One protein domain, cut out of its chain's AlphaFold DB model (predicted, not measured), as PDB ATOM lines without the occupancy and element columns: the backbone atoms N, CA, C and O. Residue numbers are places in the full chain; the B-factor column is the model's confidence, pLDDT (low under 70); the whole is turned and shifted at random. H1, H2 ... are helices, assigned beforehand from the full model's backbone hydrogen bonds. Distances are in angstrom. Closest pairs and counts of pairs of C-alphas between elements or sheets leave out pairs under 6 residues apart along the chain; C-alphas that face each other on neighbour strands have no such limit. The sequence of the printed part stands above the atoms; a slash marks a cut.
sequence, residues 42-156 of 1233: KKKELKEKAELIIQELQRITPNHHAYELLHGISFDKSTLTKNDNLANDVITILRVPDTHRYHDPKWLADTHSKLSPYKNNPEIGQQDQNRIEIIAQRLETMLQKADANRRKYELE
ATOM      1  N   LYS A  42     194.921 262.592 312.805       75.88
ATOM      2  CA  LYS A  42     195.075 262.479 311.350       75.88
ATOM      3  C   LYS A  42     195.138 263.822 310.597       75.88
ATOM      4  O   LYS A  42     195.936 263.989 309.689       75.88
ATOM      5  N   LYS A  43     194.340 264.827 310.969       76.88
ATOM      6  CA  LYS A  43     194.321 266.148 310.306       76.88
ATOM      7  C   LYS A  43     195.540 267.006 310.670       76.88
ATOM      8  O   LYS A  43     195.925 267.869 309.884       76.88
ATOM      9  N   LYS A  44     196.161 266.770 311.834       85.62
ATOM     10  CA  LYS A  44     197.444 267.394 312.194       85.62
ATOM     11  C   LYS A  44     198.587 266.782 311.376       85.62
ATOM     12  O   LYS A  44     199.348 267.529 310.774       85.62
ATOM     13  N   GLU A  45     198.622 265.456 311.282       86.69
ATOM     14  CA  GLU A  45     199.602 264.704 310.487       86.69
ATOM     15  C   GLU A  45     199.558 265.085 308.996       86.69
ATOM     16  O   GLU A  45     200.589 265.388 308.401       86.69
ATOM     17  N   LEU A  46     198.359 265.196 308.409       87.06
ATOM     18  CA  LEU A  46     198.186 265.640 307.019       87.06
ATOM     19  C   LEU A  46     198.689 267.069 306.779       87.06
ATOM     20  O   LEU A  46     199.248 267.361 305.724       87.06
ATOM     21  N   LYS A  47     198.519 267.963 307.760       89.12
ATOM     22  CA  LYS A  47     198.987 269.350 307.656       89.12
ATOM     23  C   LYS A  47     200.515 269.433 307.721       89.12
ATOM     24  O   LYS A  47     201.103 270.169 306.935       89.12
ATOM     25  N   GLU A  48     201.137 268.676 308.623       91.25
ATOM     26  CA  GLU A  48     202.601 268.583 308.748       91.25
ATOM     27  C   GLU A  48     203.221 267.948 307.492       91.25
ATOM     28  O   GLU A  48     204.199 268.459 306.949       91.25
ATOM     29  N   LYS A  49     202.595 266.896 306.955       93.31
ATOM     30  CA  LYS A  49     203.001 266.256 305.698       93.31
ATOM     31  C   LYS A  49     202.893 267.199 304.495       93.31
ATOM     32  O   LYS A  49     203.811 267.249 303.682       93.31
ATOM     33  N   ALA A  50     201.813 267.977 304.391       94.06
ATOM     34  CA  ALA A  50     201.657 268.979 303.338       94.06
ATOM     35  C   ALA A  50     202.716 270.097 303.431       94.06
ATOM     36  O   ALA A  50     203.248 270.515 302.406       94.06
ATOM     37  N   GLU A  51     203.053 270.562 304.642       94.31
ATOM     38  CA  GLU A  51     204.137 271.539 304.855       94.31
ATOM     39  C   GLU A  51     205.494 270.987 304.414       94.31
ATOM     40  O   GLU A  51     206.236 271.678 303.718       94.31
ATOM     41  N   LEU A  52     205.789 269.735 304.768       94.38
ATOM     42  CA  LEU A  52     207.024 269.058 304.384       94.38
ATOM     43  C   LEU A  52     207.155 268.932 302.861       94.38
ATOM     44  O   LEU A  52     208.207 269.245 302.315       94.38
ATOM     45  N   ILE A  53     206.088 268.525 302.167       95.31
ATOM     46  CA  ILE A  53     206.081 268.415 300.698       95.31
ATOM     47  C   ILE A  53     206.350 269.775 300.045       95.31
ATOM     48  O   ILE A  53     207.149 269.853 299.116       95.31
ATOM     49  N   ILE A  54     205.736 270.855 300.539       94.69
ATOM     50  CA  ILE A  54     205.953 272.207 299.998       94.69
ATOM     51  C   ILE A  54     207.403 272.663 300.208       94.69
ATOM     52  O   ILE A  54     208.003 273.216 299.289       94.69
ATOM     53  N   GLN A  55     207.980 272.412 301.387       93.69
ATOM     54  CA  GLN A  55     209.384 272.740 301.659       93.69
ATOM     55  C   GLN A  55     210.342 271.958 300.758       93.69
ATOM     56  O   GLN A  55     211.321 272.520 300.275       93.69
ATOM     57  N   GLU A  56     210.063 270.680 300.505       92.38
ATOM     58  CA  GLU A  56     210.869 269.853 299.603       92.38
ATOM     59  C   GLU A  56     210.737 270.308 298.143       92.38
ATOM     60  O   GLU A  56     211.750 270.437 297.462       92.38
ATOM     61  N   LEU A  57     209.535 270.668 297.678       93.38
ATOM     62  CA  LEU A  57     209.332 271.245 296.340       93.38
ATOM     63  C   LEU A  57     210.133 272.544 296.137       93.38
ATOM     64  O   LEU A  57     210.684 272.761 295.061       93.38
ATOM     65  N   GLN A  58     210.265 273.381 297.173       91.06
ATOM     66  CA  GLN A  58     211.085 274.602 297.132       91.06
ATOM     67  C   GLN A  58     212.597 274.329 297.081       91.06
ATOM     68  O   GLN A  58     213.361 275.205 296.681       91.06
ATOM     69  N   ARG A  59     213.041 273.131 297.483       89.25
ATOM     70  CA  ARG A  59     214.452 272.708 297.465       89.25
ATOM     71  C   ARG A  59     214.864 272.034 296.156       89.25
ATOM     72  O   ARG A  59     216.041 271.706 295.998       89.25
ATOM     73  N   ILE A  60     213.931 271.825 295.225       91.69
ATOM     74  CA  ILE A  60     214.220 271.224 293.922       91.69
ATOM     75  C   ILE A  60     215.048 272.208 293.085       91.69
ATOM     76  O   ILE A  60     214.524 273.100 292.421       91.69
ATOM     77  N   THR A  61     216.364 272.025 293.128       87.06
ATOM     78  CA  THR A  61     217.349 272.675 292.250       87.06
ATOM     79  C   THR A  61     217.616 271.795 291.021       87.06
ATOM     80  O   THR A  61     217.224 270.626 291.037       87.06
ATOM     81  N   PRO A  62     218.304 272.287 289.971       88.50
ATOM     82  CA  PRO A  62     218.677 271.471 288.806       88.50
ATOM     83  C   PRO A  62     219.407 270.155 289.135       88.50
ATOM     84  O   PRO A  62     219.336 269.211 288.357       88.50
ATOM     85  N   ASN A  63     220.045 270.060 290.307       77.56
ATOM     86  CA  ASN A  63     220.751 268.860 290.776       77.56
ATOM     87  C   ASN A  63     219.854 267.857 291.532       77.56
ATOM     88  O   ASN A  63     220.316 266.785 291.921       77.56
ATOM     89  N   HIS A  64     218.590 268.194 291.794       84.44
ATOM     90  CA  HIS A  64     217.654 267.319 292.498       84.44
ATOM     91  C   HIS A  64     217.056 266.283 291.532       84.44
ATOM     92  O   HIS A  64     216.554 266.644 290.473       84.44
ATOM     93  N   HIS A  65     217.015 265.000 291.905       83.81
ATOM     94  CA  HIS A  65     216.576 263.919 291.002       83.81
ATOM     95  C   HIS A  65     215.145 264.085 290.462       83.81
ATOM     96  O   HIS A  65     214.857 263.717 289.330       83.81
ATOM     97  N   ALA A  66     214.258 264.707 291.242       91.12
ATOM     98  CA  ALA A  66     212.893 265.021 290.813       91.12
ATOM     99  C   ALA A  66     212.766 266.263 289.898       91.12
ATOM    100  O   ALA A  66     211.642 266.610 289.533       91.12
ATOM    101  N   TYR A  67     213.859 266.964 289.560       92.44
ATOM    102  CA  TYR A  67     213.820 268.241 288.831       92.44
ATOM    103  C   TYR A  67     213.090 268.132 287.490       92.44
ATOM    104  O   TYR A  67     212.194 268.930 287.215       92.44
ATOM    105  N   GLU A  68     213.385 267.097 286.698       87.88
ATOM    106  CA  GLU A  68     212.758 266.886 285.384       87.88
ATOM    107  C   GLU A  68     211.224 266.803 285.458       87.88
ATOM    108  O   GLU A  68     210.535 267.238 284.535       87.88
ATOM    109  N   LEU A  69     210.678 266.317 286.580       90.81
ATOM    110  CA  LEU A  69     209.238 266.181 286.796       90.81
ATOM    111  C   LEU A  69     208.623 267.377 287.523       90.81
ATOM    112  O   LEU A  69     207.561 267.857 287.127       90.81
ATOM    113  N   LEU A  70     209.273 267.877 288.572       94.25
ATOM    114  CA  LEU A  70     208.651 268.762 289.559       94.25
ATOM    115  C   LEU A  70     209.188 270.202 289.554       94.25
ATOM    116  O   LEU A  70     208.691 271.013 290.336       94.25
ATOM    117  N   HIS A  71     210.144 270.575 288.687       90.94
ATOM    118  CA  HIS A  71     210.621 271.967 288.671       90.94
ATOM    119  C   HIS A  71     209.473 272.947 288.379       90.94
ATOM    120  O   HIS A  71     208.644 272.712 287.488       90.94
ATOM    121  N   GLY A  72     209.439 274.042 289.143       88.12
ATOM    122  CA  GLY A  72     208.413 275.080 289.035       88.12
ATOM    123  C   GLY A  72     207.022 274.669 289.535       88.12
ATOM    124  O   GLY A  72     206.083 275.447 289.385       88.12
ATOM    125  N   ILE A  73     206.862 273.475 290.124       93.69
ATOM    126  CA  ILE A  73     205.581 273.006 290.660       93.69
ATOM    127  C   ILE A  73     205.492 273.309 292.158       93.69
ATOM    128  O   ILE A  73     206.305 272.852 292.957       93.69
ATOM    129  N   SER A  74     204.451 274.031 292.560       92.25
ATOM    130  CA  SER A  74     204.088 274.263 293.961       92.25
ATOM    131  C   SER A  74     202.632 273.869 294.154       92.25
ATOM    132  O   SER A  74     201.821 274.322 293.366       92.25
ATOM    133  N   PHE A  75     202.270 273.092 295.169       93.94
ATOM    134  CA  PHE A  75     200.863 272.766 295.442       93.94
ATOM    135  C   PHE A  75     200.269 273.668 296.515       93.94
ATOM    136  O   PHE A  75     200.964 274.053 297.462       93.94
ATOM    137  N   ASP A  76     198.963 273.924 296.437       94.88
ATOM    138  CA  ASP A  76     198.281 274.589 297.536       94.88
ATOM    139  C   ASP A  76     198.214 273.643 298.741       94.88
ATOM    140  O   ASP A  76     197.790 272.485 298.674       94.88
ATOM    141  N   LYS A  77     198.615 274.156 299.906       94.38
ATOM    142  CA  LYS A  77     198.649 273.381 301.154       94.38
ATOM    143  C   LYS A  77     197.298 272.752 301.500       94.38
ATOM    144  O   LYS A  77     197.246 271.655 302.058       94.38
ATOM    145  N   SER A  78     196.203 273.447 301.194       91.81
ATOM    146  CA  SER A  78     194.838 272.969 301.418       91.81
ATOM    147  C   SER A  78     194.514 271.740 300.562       91.81
ATOM    148  O   SER A  78     193.885 270.815 301.075       91.81
ATOM    149  N   THR A  79     194.992 271.692 299.318       93.38
ATOM    150  CA  THR A  79     194.818 270.570 298.388       93.38
ATOM    151  C   THR A  79     195.508 269.313 298.904       93.38
ATOM    152  O   THR A  79     194.854 268.279 299.038       93.38
ATOM    153  N   LEU A  80     196.785 269.413 299.295       93.69
ATOM    154  CA  LEU A  80     197.548 268.286 299.854       93.69
ATOM    155  C   LEU A  80     196.999 267.816 301.211       93.69
ATOM    156  O   LEU A  80     197.039 266.631 301.520       93.69
ATOM    157  N   THR A  81     196.446 268.730 302.017       91.94
ATOM    158  CA  THR A  81     195.840 268.373 303.314       91.94
ATOM    159  C   THR A  81     194.498 267.647 303.142       91.94
ATOM    160  O   THR A  81     194.130 266.837 303.992       91.94
ATOM    161  N   LYS A  82     193.739 267.945 302.074       91.38
ATOM    162  CA  LYS A  82     192.450 267.297 301.772       91.38
ATOM    163  C   LYS A  82     192.616 265.971 301.020       91.38
ATOM    164  O   LYS A  82     191.804 265.075 301.222       91.38
ATOM    165  N   ASN A  83     193.673 265.831 300.218       92.44
ATOM    166  CA  ASN A  83     193.936 264.662 299.376       92.44
ATOM    167  C   ASN A  83     195.206 263.917 299.823       92.44
ATOM    168  O   ASN A  83     196.287 264.119 299.271       92.44
ATOM    169  N   ASP A  84     195.072 263.021 300.806       92.56
ATOM    170  CA  ASP A  84     196.205 262.253 301.359       92.56
ATOM    171  C   ASP A  84     196.891 261.356 300.313       92.56
ATOM    172  O   ASP A  84     198.115 261.228 300.304       92.56
ATOM    173  N   ASN A  85     196.118 260.781 299.385       93.31
ATOM    174  CA  ASN A  85     196.666 259.949 298.313       93.31
ATOM    175  C   ASN A  85     197.541 260.777 297.359       93.31
ATOM    176  O   ASN A  85     198.677 260.392 297.106       93.31
ATOM    177  N   LEU A  86     197.095 261.974 296.954       94.56
ATOM    178  CA  LEU A  86     197.915 262.888 296.150       94.56
ATOM    179  C   LEU A  86     199.191 263.295 296.903       94.56
ATOM    180  O   LEU A  86     200.272 263.311 296.324       94.56
ATOM    181  N   ALA A  87     199.093 263.579 298.205       94.06
ATOM    182  CA  ALA A  87     200.264 263.875 299.026       94.06
ATOM    183  C   ALA A  87     201.243 262.682 299.102       94.06
ATOM    184  O   ALA A  87     202.456 262.888 299.077       94.06
ATOM    185  N   ASN A  88     200.740 261.443 299.170       94.06
ATOM    186  CA  ASN A  88     201.553 260.221 299.101       94.06
ATOM    187  C   ASN A  88     202.225 260.042 297.737       94.06
ATOM    188  O   ASN A  88     203.405 259.700 297.673       94.06
ATOM    189  N   ASP A  89     201.506 260.294 296.651       94.38
ATOM    190  CA  ASP A  89     202.041 260.136 295.303       94.38
ATOM    191  C   ASP A  89     203.127 261.192 295.030       94.38
ATOM    192  O   ASP A  89     204.230 260.851 294.603       94.38
ATOM    193  N   VAL A  90     202.894 262.456 295.407       93.69
ATOM    194  CA  VAL A  90     203.884 263.541 295.268       93.69
ATOM    195  C   VAL A  90     205.119 263.296 296.137       93.69
ATOM    196  O   VAL A  90     206.241 263.465 295.662       93.69
ATOM    197  N   ILE A  91     204.962 262.855 297.392       93.25
ATOM    198  CA  ILE A  91     206.130 262.575 298.244       93.25
ATOM    199  C   ILE A  91     206.907 261.342 297.771       93.25
ATOM    200  O   ILE A  91     208.126 261.298 297.927       93.25
ATOM    201  N   THR A  92     206.231 260.370 297.149       92.12
ATOM    202  CA  THR A  92     206.883 259.215 296.515       92.12
ATOM    203  C   THR A  92     207.726 259.655 295.323       92.12
ATOM    204  O   THR A  92     208.840 259.164 295.167       92.12
ATOM    205  N   ILE A  93     207.245 260.624 294.535       93.44
ATOM    206  CA  ILE A  93     208.022 261.242 293.450       93.44
ATOM    207  C   ILE A  93     209.171 262.085 294.006       93.44
ATOM    208  O   ILE A  93     210.219 262.123 293.387       93.44
ATOM    209  N   LEU A  94     209.028 262.747 295.155       91.88
ATOM    210  CA  LEU A  94     210.114 263.530 295.766       91.88
ATOM    211  C   LEU A  94     211.225 262.655 296.362       91.88
ATOM    212  O   LEU A  94     212.388 263.045 296.343       91.88
ATOM    213  N   ARG A  95     210.870 261.489 296.915       90.94
ATOM    214  CA  ARG A  95     211.761 260.638 297.724       90.94
ATOM    215  C   ARG A  95     212.085 259.304 297.064       90.94
ATOM    216  O   ARG A  95     212.187 258.279 297.739       90.94
ATOM    217  N   VAL A  96     212.237 259.305 295.746       88.75
ATOM    218  CA  VAL A  96     212.669 258.113 295.017       88.75
ATOM    219  C   VAL A  96     214.094 257.747 295.484       88.75
ATOM    220  O   VAL A  96     214.998 258.563 295.320       88.75
ATOM    221  N   PRO A  97     214.327 256.553 296.072       74.75
ATOM    222  CA  PRO A  97     215.629 256.208 296.660       74.75
ATOM    223  C   PRO A  97     216.723 255.961 295.616       74.75
ATOM    224  O   PRO A  97     217.905 256.043 295.928       74.75
ATOM    225  N   ASP A  98     216.315 255.606 294.397       81.38
ATOM    226  CA  ASP A  98     217.195 255.271 293.286       81.38
ATOM    227  C   ASP A  98     216.848 256.138 292.078       81.38
ATOM    228  O   ASP A  98     215.771 256.024 291.491       81.38
ATOM    229  N   THR A  99     217.794 256.991 291.709       80.31
ATOM    230  CA  THR A  99     217.691 257.952 290.607       80.31
ATOM    231  C   THR A  99     217.355 257.289 289.270       80.31
ATOM    232  O   THR A  99     216.656 257.883 288.454       80.31
ATOM    233  N   HIS A 100     217.743 256.022 289.072       83.50
ATOM    234  CA  HIS A 100     217.448 255.279 287.848       83.50
ATOM    235  C   HIS A 100     215.949 255.025 287.648       83.50
ATOM    236  O   HIS A 100     215.508 254.849 286.514       83.50
ATOM    237  N   ARG A 101     215.139 255.060 288.718       84.31
ATOM    238  CA  ARG A 101     213.686 254.853 288.617       84.31
ATOM    239  C   ARG A 101     212.969 255.954 287.846       84.31
ATOM    240  O   ARG A 101     211.959 255.650 287.221       84.31
ATOM    241  N   TYR A 102     213.496 257.183 287.808       86.44
ATOM    242  CA  TYR A 102     212.933 258.234 286.946       86.44
ATOM    243  C   TYR A 102     213.062 257.902 285.458       86.44
ATOM    244  O   TYR A 102     212.386 258.513 284.645       86.44
ATOM    245  N   HIS A 103     213.874 256.912 285.085       85.62
ATOM    246  CA  HIS A 103     214.025 256.455 283.706       85.62
ATOM    247  C   HIS A 103     213.520 255.019 283.490       85.62
ATOM    248  O   HIS A 103     213.664 254.490 282.390       85.62
ATOM    249  N   ASP A 104     212.919 254.385 284.505       87.94
ATOM    250  CA  ASP A 104     212.301 253.061 284.383       87.94
ATOM    251  C   ASP A 104     210.896 253.204 283.761       87.94
ATOM    252  O   ASP A 104     210.007 253.776 284.406       87.94
ATOM    253  N   PRO A 105     210.643 252.657 282.548       87.19
ATOM    254  CA  PRO A 105     209.335 252.732 281.898       87.19
ATOM    255  C   PRO A 105     208.195 252.220 282.783       87.19
ATOM    256  O   PRO A 105     207.090 252.759 282.756       87.19
ATOM    257  N   LYS A 106     208.450 251.194 283.606       89.56
ATOM    258  CA  LYS A 106     207.425 250.600 284.468       89.56
ATOM    259  C   LYS A 106     207.050 251.536 285.613       89.56
ATOM    260  O   LYS A 106     205.868 251.665 285.927       89.56
ATOM    261  N   TRP A 107     208.035 252.192 286.225       93.25
ATOM    262  CA  TRP A 107     207.795 253.167 287.290       93.25
ATOM    263  C   TRP A 107     207.133 254.437 286.750       93.25
ATOM    264  O   TRP A 107     206.193 254.939 287.366       93.25
ATOM    265  N   LEU A 108     207.571 254.919 285.583       91.94
ATOM    266  CA  LEU A 108     206.975 256.071 284.903       91.94
ATOM    267  C   LEU A 108     205.506 255.817 284.548       91.94
ATOM    268  O   LEU A 108     204.655 256.650 284.856       91.94
ATOM    269  N   ALA A 109     205.192 254.647 283.983       90.81
ATOM    270  CA  ALA A 109     203.822 254.258 283.660       90.81
ATOM    271  C   ALA A 109     202.938 254.104 284.915       90.81
ATOM    272  O   ALA A 109     201.810 254.596 284.931       90.81
ATOM    273  N   ASP A 110     203.449 253.480 285.984       93.50
ATOM    274  CA  ASP A 110     202.736 253.341 287.265       93.50
ATOM    275  C   ASP A 110     202.467 254.708 287.918       93.50
ATOM    276  O   ASP A 110     201.351 255.004 288.341       93.50
ATOM    277  N   THR A 111     203.469 255.588 287.933       93.69
ATOM    278  CA  THR A 111     203.356 256.943 288.491       93.69
ATOM    279  C   THR A 111     202.387 257.803 287.675       93.69
ATOM    280  O   THR A 111     201.546 258.498 288.246       93.69
ATOM    281  N   HIS A 112     202.436 257.709 286.343       94.25
ATOM    282  CA  HIS A 112     201.483 258.372 285.452       94.25
ATOM    283  C   HIS A 112     200.047 257.881 285.701       94.25
ATOM    284  O   HIS A 112     199.123 258.689 285.835       94.25
ATOM    285  N   SER A 113     199.854 256.566 285.847       92.06
ATOM    286  CA  SER A 113     198.553 255.969 286.168       92.06
ATOM    287  C   SER A 113     198.020 256.400 287.537       92.06
ATOM    288  O   SER A 113     196.809 256.556 287.681       92.06
ATOM    289  N   LYS A 114     198.890 256.597 288.537       93.81
ATOM    290  CA  LYS A 114     198.500 257.077 289.876       93.81
ATOM    291  C   LYS A 114     198.079 258.539 289.874       93.81
ATOM    292  O   LYS A 114     197.150 258.893 290.590       93.81
ATOM    293  N   LEU A 115     198.722 259.376 289.058       92.56
ATOM    294  CA  LEU A 115     198.402 260.805 288.996       92.56
ATOM    295  C   LEU A 115     197.195 261.139 288.104       92.56
ATOM    296  O   LEU A 115     196.493 262.118 288.362       92.56
ATOM    297  N   SER A 116     196.923 260.319 287.084       90.12
ATOM    298  CA  SER A 116     195.851 260.539 286.098       90.12
ATOM    299  C   SER A 116     194.453 260.782 286.708       90.12
ATOM    300  O   SER A 116     193.772 261.702 286.246       90.12
ATOM    301  N   PRO A 117     194.003 260.061 287.762       92.69
ATOM    302  CA  PRO A 117     192.697 260.293 288.387       92.69
ATOM    303  C   PRO A 117     192.519 261.694 288.988       92.69
ATOM    304  O   PRO A 117     191.392 262.174 289.098       92.69
ATOM    305  N   TYR A 118     193.606 262.376 289.365       93.44
ATOM    306  CA  TYR A 118     193.526 263.696 289.995       93.44
ATOM    307  C   TYR A 118     193.352 264.841 288.990       93.44
ATOM    308  O   TYR A 118     192.920 265.923 289.387       93.44
ATOM    309  N   LYS A 119     193.628 264.605 287.698       87.06
ATOM    310  CA  LYS A 119     193.517 265.612 286.629       87.06
ATOM    311  C   LYS A 119     192.109 266.210 286.527       87.06
ATOM    312  O   LYS A 119     191.965 267.399 286.290       87.06
ATOM    313  N   ASN A 120     191.089 265.385 286.766       86.81
ATOM    314  CA  ASN A 120     189.679 265.763 286.654       86.81
ATOM    315  C   ASN A 120     188.935 265.676 287.998       86.81
ATOM    316  O   ASN A 120     187.707 265.591 288.013       86.81
ATOM    317  N   ASN A 121     189.648 265.637 289.130       88.94
ATOM    318  CA  ASN A 121     189.005 265.498 290.436       88.94
ATOM    319  C   ASN A 121     188.434 266.856 290.898       88.94
ATOM    320  O   ASN A 121     189.224 267.757 291.194       88.94
ATOM    321  N   PRO A 122     187.100 267.014 291.023       85.38
ATOM    322  CA  PRO A 122     186.471 268.288 291.384       85.38
ATOM    323  C   PRO A 122     186.818 268.777 292.802       85.38
ATOM    324  O   PRO A 122     186.571 269.936 293.126       85.38
ATOM    325  N   GLU A 123     187.402 267.927 293.652       86.50
ATOM    326  CA  GLU A 123     187.878 268.302 294.990       86.50
ATOM    327  C   GLU A 123     189.259 268.987 294.985       86.50
ATOM    328  O   GLU A 123     189.698 269.508 296.017       86.50
ATOM    329  N   ILE A 124     189.949 268.997 293.840       91.19
ATOM    330  CA  ILE A 124     191.241 269.656 293.624       91.19
ATOM    331  C   ILE A 124     190.996 270.969 292.878       91.19
ATOM    332  O   ILE A 124     190.280 271.001 291.881       91.19
ATOM    333  N   GLY A 125     191.593 272.066 293.351       90.75
ATOM    334  CA  GLY A 125     191.463 273.362 292.685       90.75
ATOM    335  C   GLY A 125     192.037 273.341 291.264       90.75
ATOM    336  O   GLY A 125     193.049 272.687 291.015       90.75
ATOM    337  N   GLN A 126     191.440 274.107 290.347       90.75
ATOM    338  CA  GLN A 126     191.835 274.144 288.928       90.75
ATOM    339  C   GLN A 126     193.340 274.393 288.718       90.75
ATOM    340  O   GLN A 126     193.952 273.816 287.826       90.75
ATOM    341  N   GLN A 127     193.969 275.226 289.556       90.94
ATOM    342  CA  GLN A 127     195.410 275.485 289.474       90.94
ATOM    343  C   GLN A 127     196.251 274.237 289.782       90.94
ATOM    344  O   GLN A 127     197.232 273.976 289.089       90.94
ATOM    345  N   ASP A 128     195.860 273.444 290.781       93.94
ATOM    346  CA  ASP A 128     196.549 272.199 291.131       93.94
ATOM    347  C   ASP A 128     196.255 271.076 290.131       93.94
ATOM    348  O   ASP A 128     197.151 270.290 289.839       93.94
ATOM    349  N   GLN A 129     195.062 271.049 289.526       92.38
ATOM    350  CA  GLN A 129     194.771 270.169 288.388       92.38
ATOM    351  C   GLN A 129     195.693 270.469 287.198       92.38
ATOM    352  O   GLN A 129     196.311 269.551 286.660       92.38
ATOM    353  N   ASN A 130     195.876 271.749 286.849       92.06
ATOM    354  CA  ASN A 130     196.801 272.158 285.785       92.06
ATOM    355  C   ASN A 130     198.253 271.758 286.115       92.06
ATOM    356  O   ASN A 130     198.996 271.314 285.243       92.06
ATOM    357  N   ARG A 131     198.670 271.875 287.383       94.38
ATOM    358  CA  ARG A 131     200.003 271.442 287.842       94.38
ATOM    359  C   ARG A 131     200.180 269.923 287.732       94.38
ATOM    360  O   ARG A 131     201.234 269.469 287.299       94.38
ATOM    361  N   ILE A 132     199.154 269.141 288.071       94.75
ATOM    362  CA  ILE A 132     199.149 267.677 287.903       94.75
ATOM    363  C   ILE A 132     199.214 267.299 286.425       94.75
ATOM    364  O   ILE A 132     199.945 266.381 286.064       94.75
ATOM    365  N   GLU A 133     198.506 268.025 285.561       92.69
ATOM    366  CA  GLU A 133     198.568 267.822 284.115       92.69
ATOM    367  C   GLU A 133     199.972 268.081 283.557       92.69
ATOM    368  O   GLU A 133     200.459 267.277 282.763       92.69
ATOM    369  N   ILE A 134     200.667 269.120 284.028       94.38
ATOM    370  CA  ILE A 134     202.072 269.367 283.663       94.38
ATOM    371  C   ILE A 134     202.963 268.191 284.089       94.38
ATOM    372  O   ILE A 134     203.807 267.746 283.309       94.38
ATOM    373  N   ILE A 135     202.779 267.653 285.302       94.75
ATOM    374  CA  ILE A 135     203.540 266.480 285.764       94.75
ATOM    375  C   ILE A 135     203.235 265.258 284.885       94.75
ATOM    376  O   ILE A 135     204.156 264.544 284.496       94.75
ATOM    377  N   ALA A 136     201.967 265.030 284.535       91.75
ATOM    378  CA  ALA A 136     201.555 263.922 283.678       91.75
ATOM    379  C   ALA A 136     202.175 264.021 282.271       91.75
ATOM    380  O   ALA A 136     202.747 263.046 281.794       91.75
ATOM    381  N   GLN A 137     202.173 265.208 281.656       92.56
ATOM    382  CA  GLN A 137     202.816 265.446 280.356       92.56
ATOM    383  C   GLN A 137     204.332 265.199 280.400       92.56
ATOM    384  O   GLN A 137     204.908 264.618 279.474       92.56
ATOM    385  N   ARG A 138     204.997 265.607 281.490       95.00
ATOM    386  CA  ARG A 138     206.429 265.338 281.699       95.00
ATOM    387  C   ARG A 138     206.693 263.836 281.843       95.00
ATOM    388  O   ARG A 138     207.586 263.322 281.175       95.00
ATOM    389  N   LEU A 139     205.882 263.127 282.632       92.88
ATOM    390  CA  LEU A 139     205.953 261.667 282.775       92.88
ATOM    391  C   LEU A 139     205.743 260.946 281.438       92.88
ATOM    392  O   LEU A 139     206.496 260.030 281.125       92.88
ATOM    393  N   GLU A 140     204.769 261.370 280.632       90.00
ATOM    394  CA  GLU A 140     204.502 260.798 279.309       90.00
ATOM    395  C   GLU A 140     205.683 261.014 278.349       90.00
ATOM    396  O   GLU A 140     206.132 260.077 277.688       90.00
ATOM    397  N   THR A 141     206.264 262.217 278.342       90.81
ATOM    398  CA  THR A 141     207.466 262.529 277.549       90.81
ATOM    399  C   THR A 141     208.649 261.647 277.959       90.81
ATOM    400  O   THR A 141     209.391 261.142 277.112       90.81
ATOM    401  N   MET A 142     208.842 261.445 279.264       91.56
ATOM    402  CA  MET A 142     209.898 260.578 279.787       91.56
ATOM    403  C   MET A 142     209.641 259.103 279.466       91.56
ATOM    404  O   MET A 142     210.581 258.396 279.108       91.56
ATOM    405  N   LEU A 143     208.386 258.650 279.522       91.44
ATOM    406  CA  LEU A 143     207.991 257.287 279.172       91.44
ATOM    407  C   LEU A 143     208.273 256.992 277.692       91.44
ATOM    408  O   LEU A 143     208.906 255.986 277.382       91.44
ATOM    409  N   GLN A 144     207.916 257.912 276.790       88.94
ATOM    410  CA  GLN A 144     208.221 257.800 275.359       88.94
ATOM    411  C   GLN A 144     209.735 257.712 275.094       88.94
ATOM    412  O   GLN A 144     210.180 256.896 274.284       88.94
ATOM    413  N   LYS A 145     210.546 258.512 275.804       87.19
ATOM    414  CA  LYS A 145     212.018 258.445 275.720       87.19
ATOM    415  C   LYS A 145     212.565 257.114 276.240       87.19
ATOM    416  O   LYS A 145     213.462 256.540 275.622       87.19
ATOM    417  N   ALA A 146     212.041 256.620 277.358       83.94
ATOM    418  CA  ALA A 146     212.477 255.364 277.957       83.94
ATOM    419  C   ALA A 146     212.133 254.158 277.059       83.94
ATOM    420  O   ALA A 146     212.982 253.289 276.854       83.94
ATOM    421  N   ASP A 147     210.953 254.153 276.430       80.69
ATOM    422  CA  ASP A 147     210.559 253.141 275.443       80.69
ATOM    423  C   ASP A 147     211.410 253.203 274.166       80.69
ATOM    424  O   ASP A 147     211.819 252.161 273.645       80.69
ATOM    425  N   ALA A 148     211.741 254.403 273.676       76.50
ATOM    426  CA  ALA A 148     212.649 254.569 272.541       76.50
ATOM    427  C   ALA A 148     214.053 254.013 272.847       76.50
ATOM    428  O   ALA A 148     214.627 253.289 272.032       76.50
ATOM    429  N   ASN A 149     214.577 254.282 274.047       75.44
ATOM    430  CA  ASN A 149     215.865 253.752 274.502       75.44
ATOM    431  C   ASN A 149     215.838 252.229 274.668       75.44
ATOM    432  O   ASN A 149     216.789 251.552 274.282       75.44
ATOM    433  N   ARG A 150     214.741 251.674 275.192       78.38
ATOM    434  CA  ARG A 150     214.559 250.224 275.301       78.38
ATOM    435  C   ARG A 150     214.532 249.555 273.928       78.38
ATOM    436  O   ARG A 150     215.244 248.575 273.737       78.38
ATOM    437  N   ARG A 151     213.782 250.104 272.963       73.00
ATOM    438  CA  ARG A 151     213.760 249.608 271.573       73.00
ATOM    439  C   ARG A 151     215.139 249.677 270.929       73.00
ATOM    440  O   ARG A 151     215.539 248.731 270.264       73.00
ATOM    441  N   LYS A 152     215.888 250.759 271.163       72.31
ATOM    442  CA  LYS A 152     217.274 250.895 270.694       72.31
ATOM    443  C   LYS A 152     218.183 249.819 271.295       72.31
ATOM    444  O   LYS A 152     218.943 249.199 270.563       72.31
ATOM    445  N   TYR A 153     218.075 249.555 272.595       69.75
ATOM    446  CA  TYR A 153     218.847 248.507 273.265       69.75
ATOM    447  C   TYR A 153     218.460 247.095 272.797       69.75
ATOM    448  O   TYR A 153     219.329 246.246 272.614       69.75
ATOM    449  N   GLU A 154     217.169 246.829 272.581       70.19
ATOM    450  CA  GLU A 154     216.687 245.565 272.011       70.19
ATOM    451  C   GLU A 154     217.201 245.384 270.573       70.19
ATOM    452  O   GLU A 154     217.759 244.331 270.278       70.19
ATOM    453  N   LEU A 155     217.163 246.432 269.739       63.81
ATOM    454  CA  LEU A 155     217.772 246.451 268.401       63.81
ATOM    455  C   LEU A 155     219.285 246.215 268.447       63.81
ATOM    456  O   LEU A 155     219.792 245.411 267.678       63.81
ATOM    457  N   GLU A 156     220.020 246.857 269.359       56.59
ATOM    458  CA  GLU A 156     221.463 246.642 269.542       56.59
ATOM    459  C   GLU A 156     221.781 245.227 270.045       56.59
ATOM    460  O   GLU A 156     222.804 244.646 269.679       56.59
TER     461      GLU A 156
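This is residues 42 to 156 of the 1233 residues of an uncharacterized protein of Candidatus Gottesmanbacteria bacterium RIFCSPHIGHO2_01_FULL_39_10 (UniProt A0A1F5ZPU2). Four longer helices follow one another in space, H1, H4, H6 and H7, each side by side with the next at a shallow tilt. The long H7 folds back on H6 as a helical hairpin, and its residues 151 to 156 stick out; short H2 packs on H7. The printed part has 115 residues with seven named helices, H1 to H7 in chain order, and no named strand. It is all helix and compact, with a radius of gyration of the C-alphas of 14.8 A, yet elongated, spanning 53 by 29 by 23 A.

H1, residues 42 to 58, touches H4, residues 84 to 94, at 30 degrees, the same way, closest at C-alphas 53 and 91, 6.3 A. H3, residues 77 to 82, touches H1, closest at C-alphas 81 and 46, 5.2 A. H6, residues 105 to 118, touches H4 at a shallow tilt of 33 degrees, only just short of steep, closest at C-alphas 114 and 89, 7.2 A. H7, residues 126 to 156, touches H6 at 19 degrees, opposite ways, closest at C-alphas 143 and 105, 5.5 A. H2, residues 67 to 70, touches H7 residues 135 to 139 alone, closest at C-alphas 69 and 135, 5.8 A. H5, residues 99 to 103, only just touches H7, with 3 pairs of C-alphas within 8 A, at residues 142 to 146 alone, closest at C-alphas 103 and 146, 6.1 A. H4 and H7 are apart. Every O i to N i+4 pair is within hydrogen-bond range in H1, H3, H4 and H7; H6 has 8 of 10, H5 0 of 1 but 2 of 2 O i to N i+3 pairs, and H2 is too short for an i+4 pair.

H1 begins at C-alpha 42, (195.075, 262.479, 311.350), and is 24.6 A long. H4 is 15.0 A, H6 20.9 A and H7 44.8 A, ending at C-alpha 156, (221.463, 246.642, 269.542).

The farthest C-alphas, 44 and 156, are 53.2 A apart. The printed part has no cut and no long link. The pLDDT is under 70 at residues 153, 155 and 156.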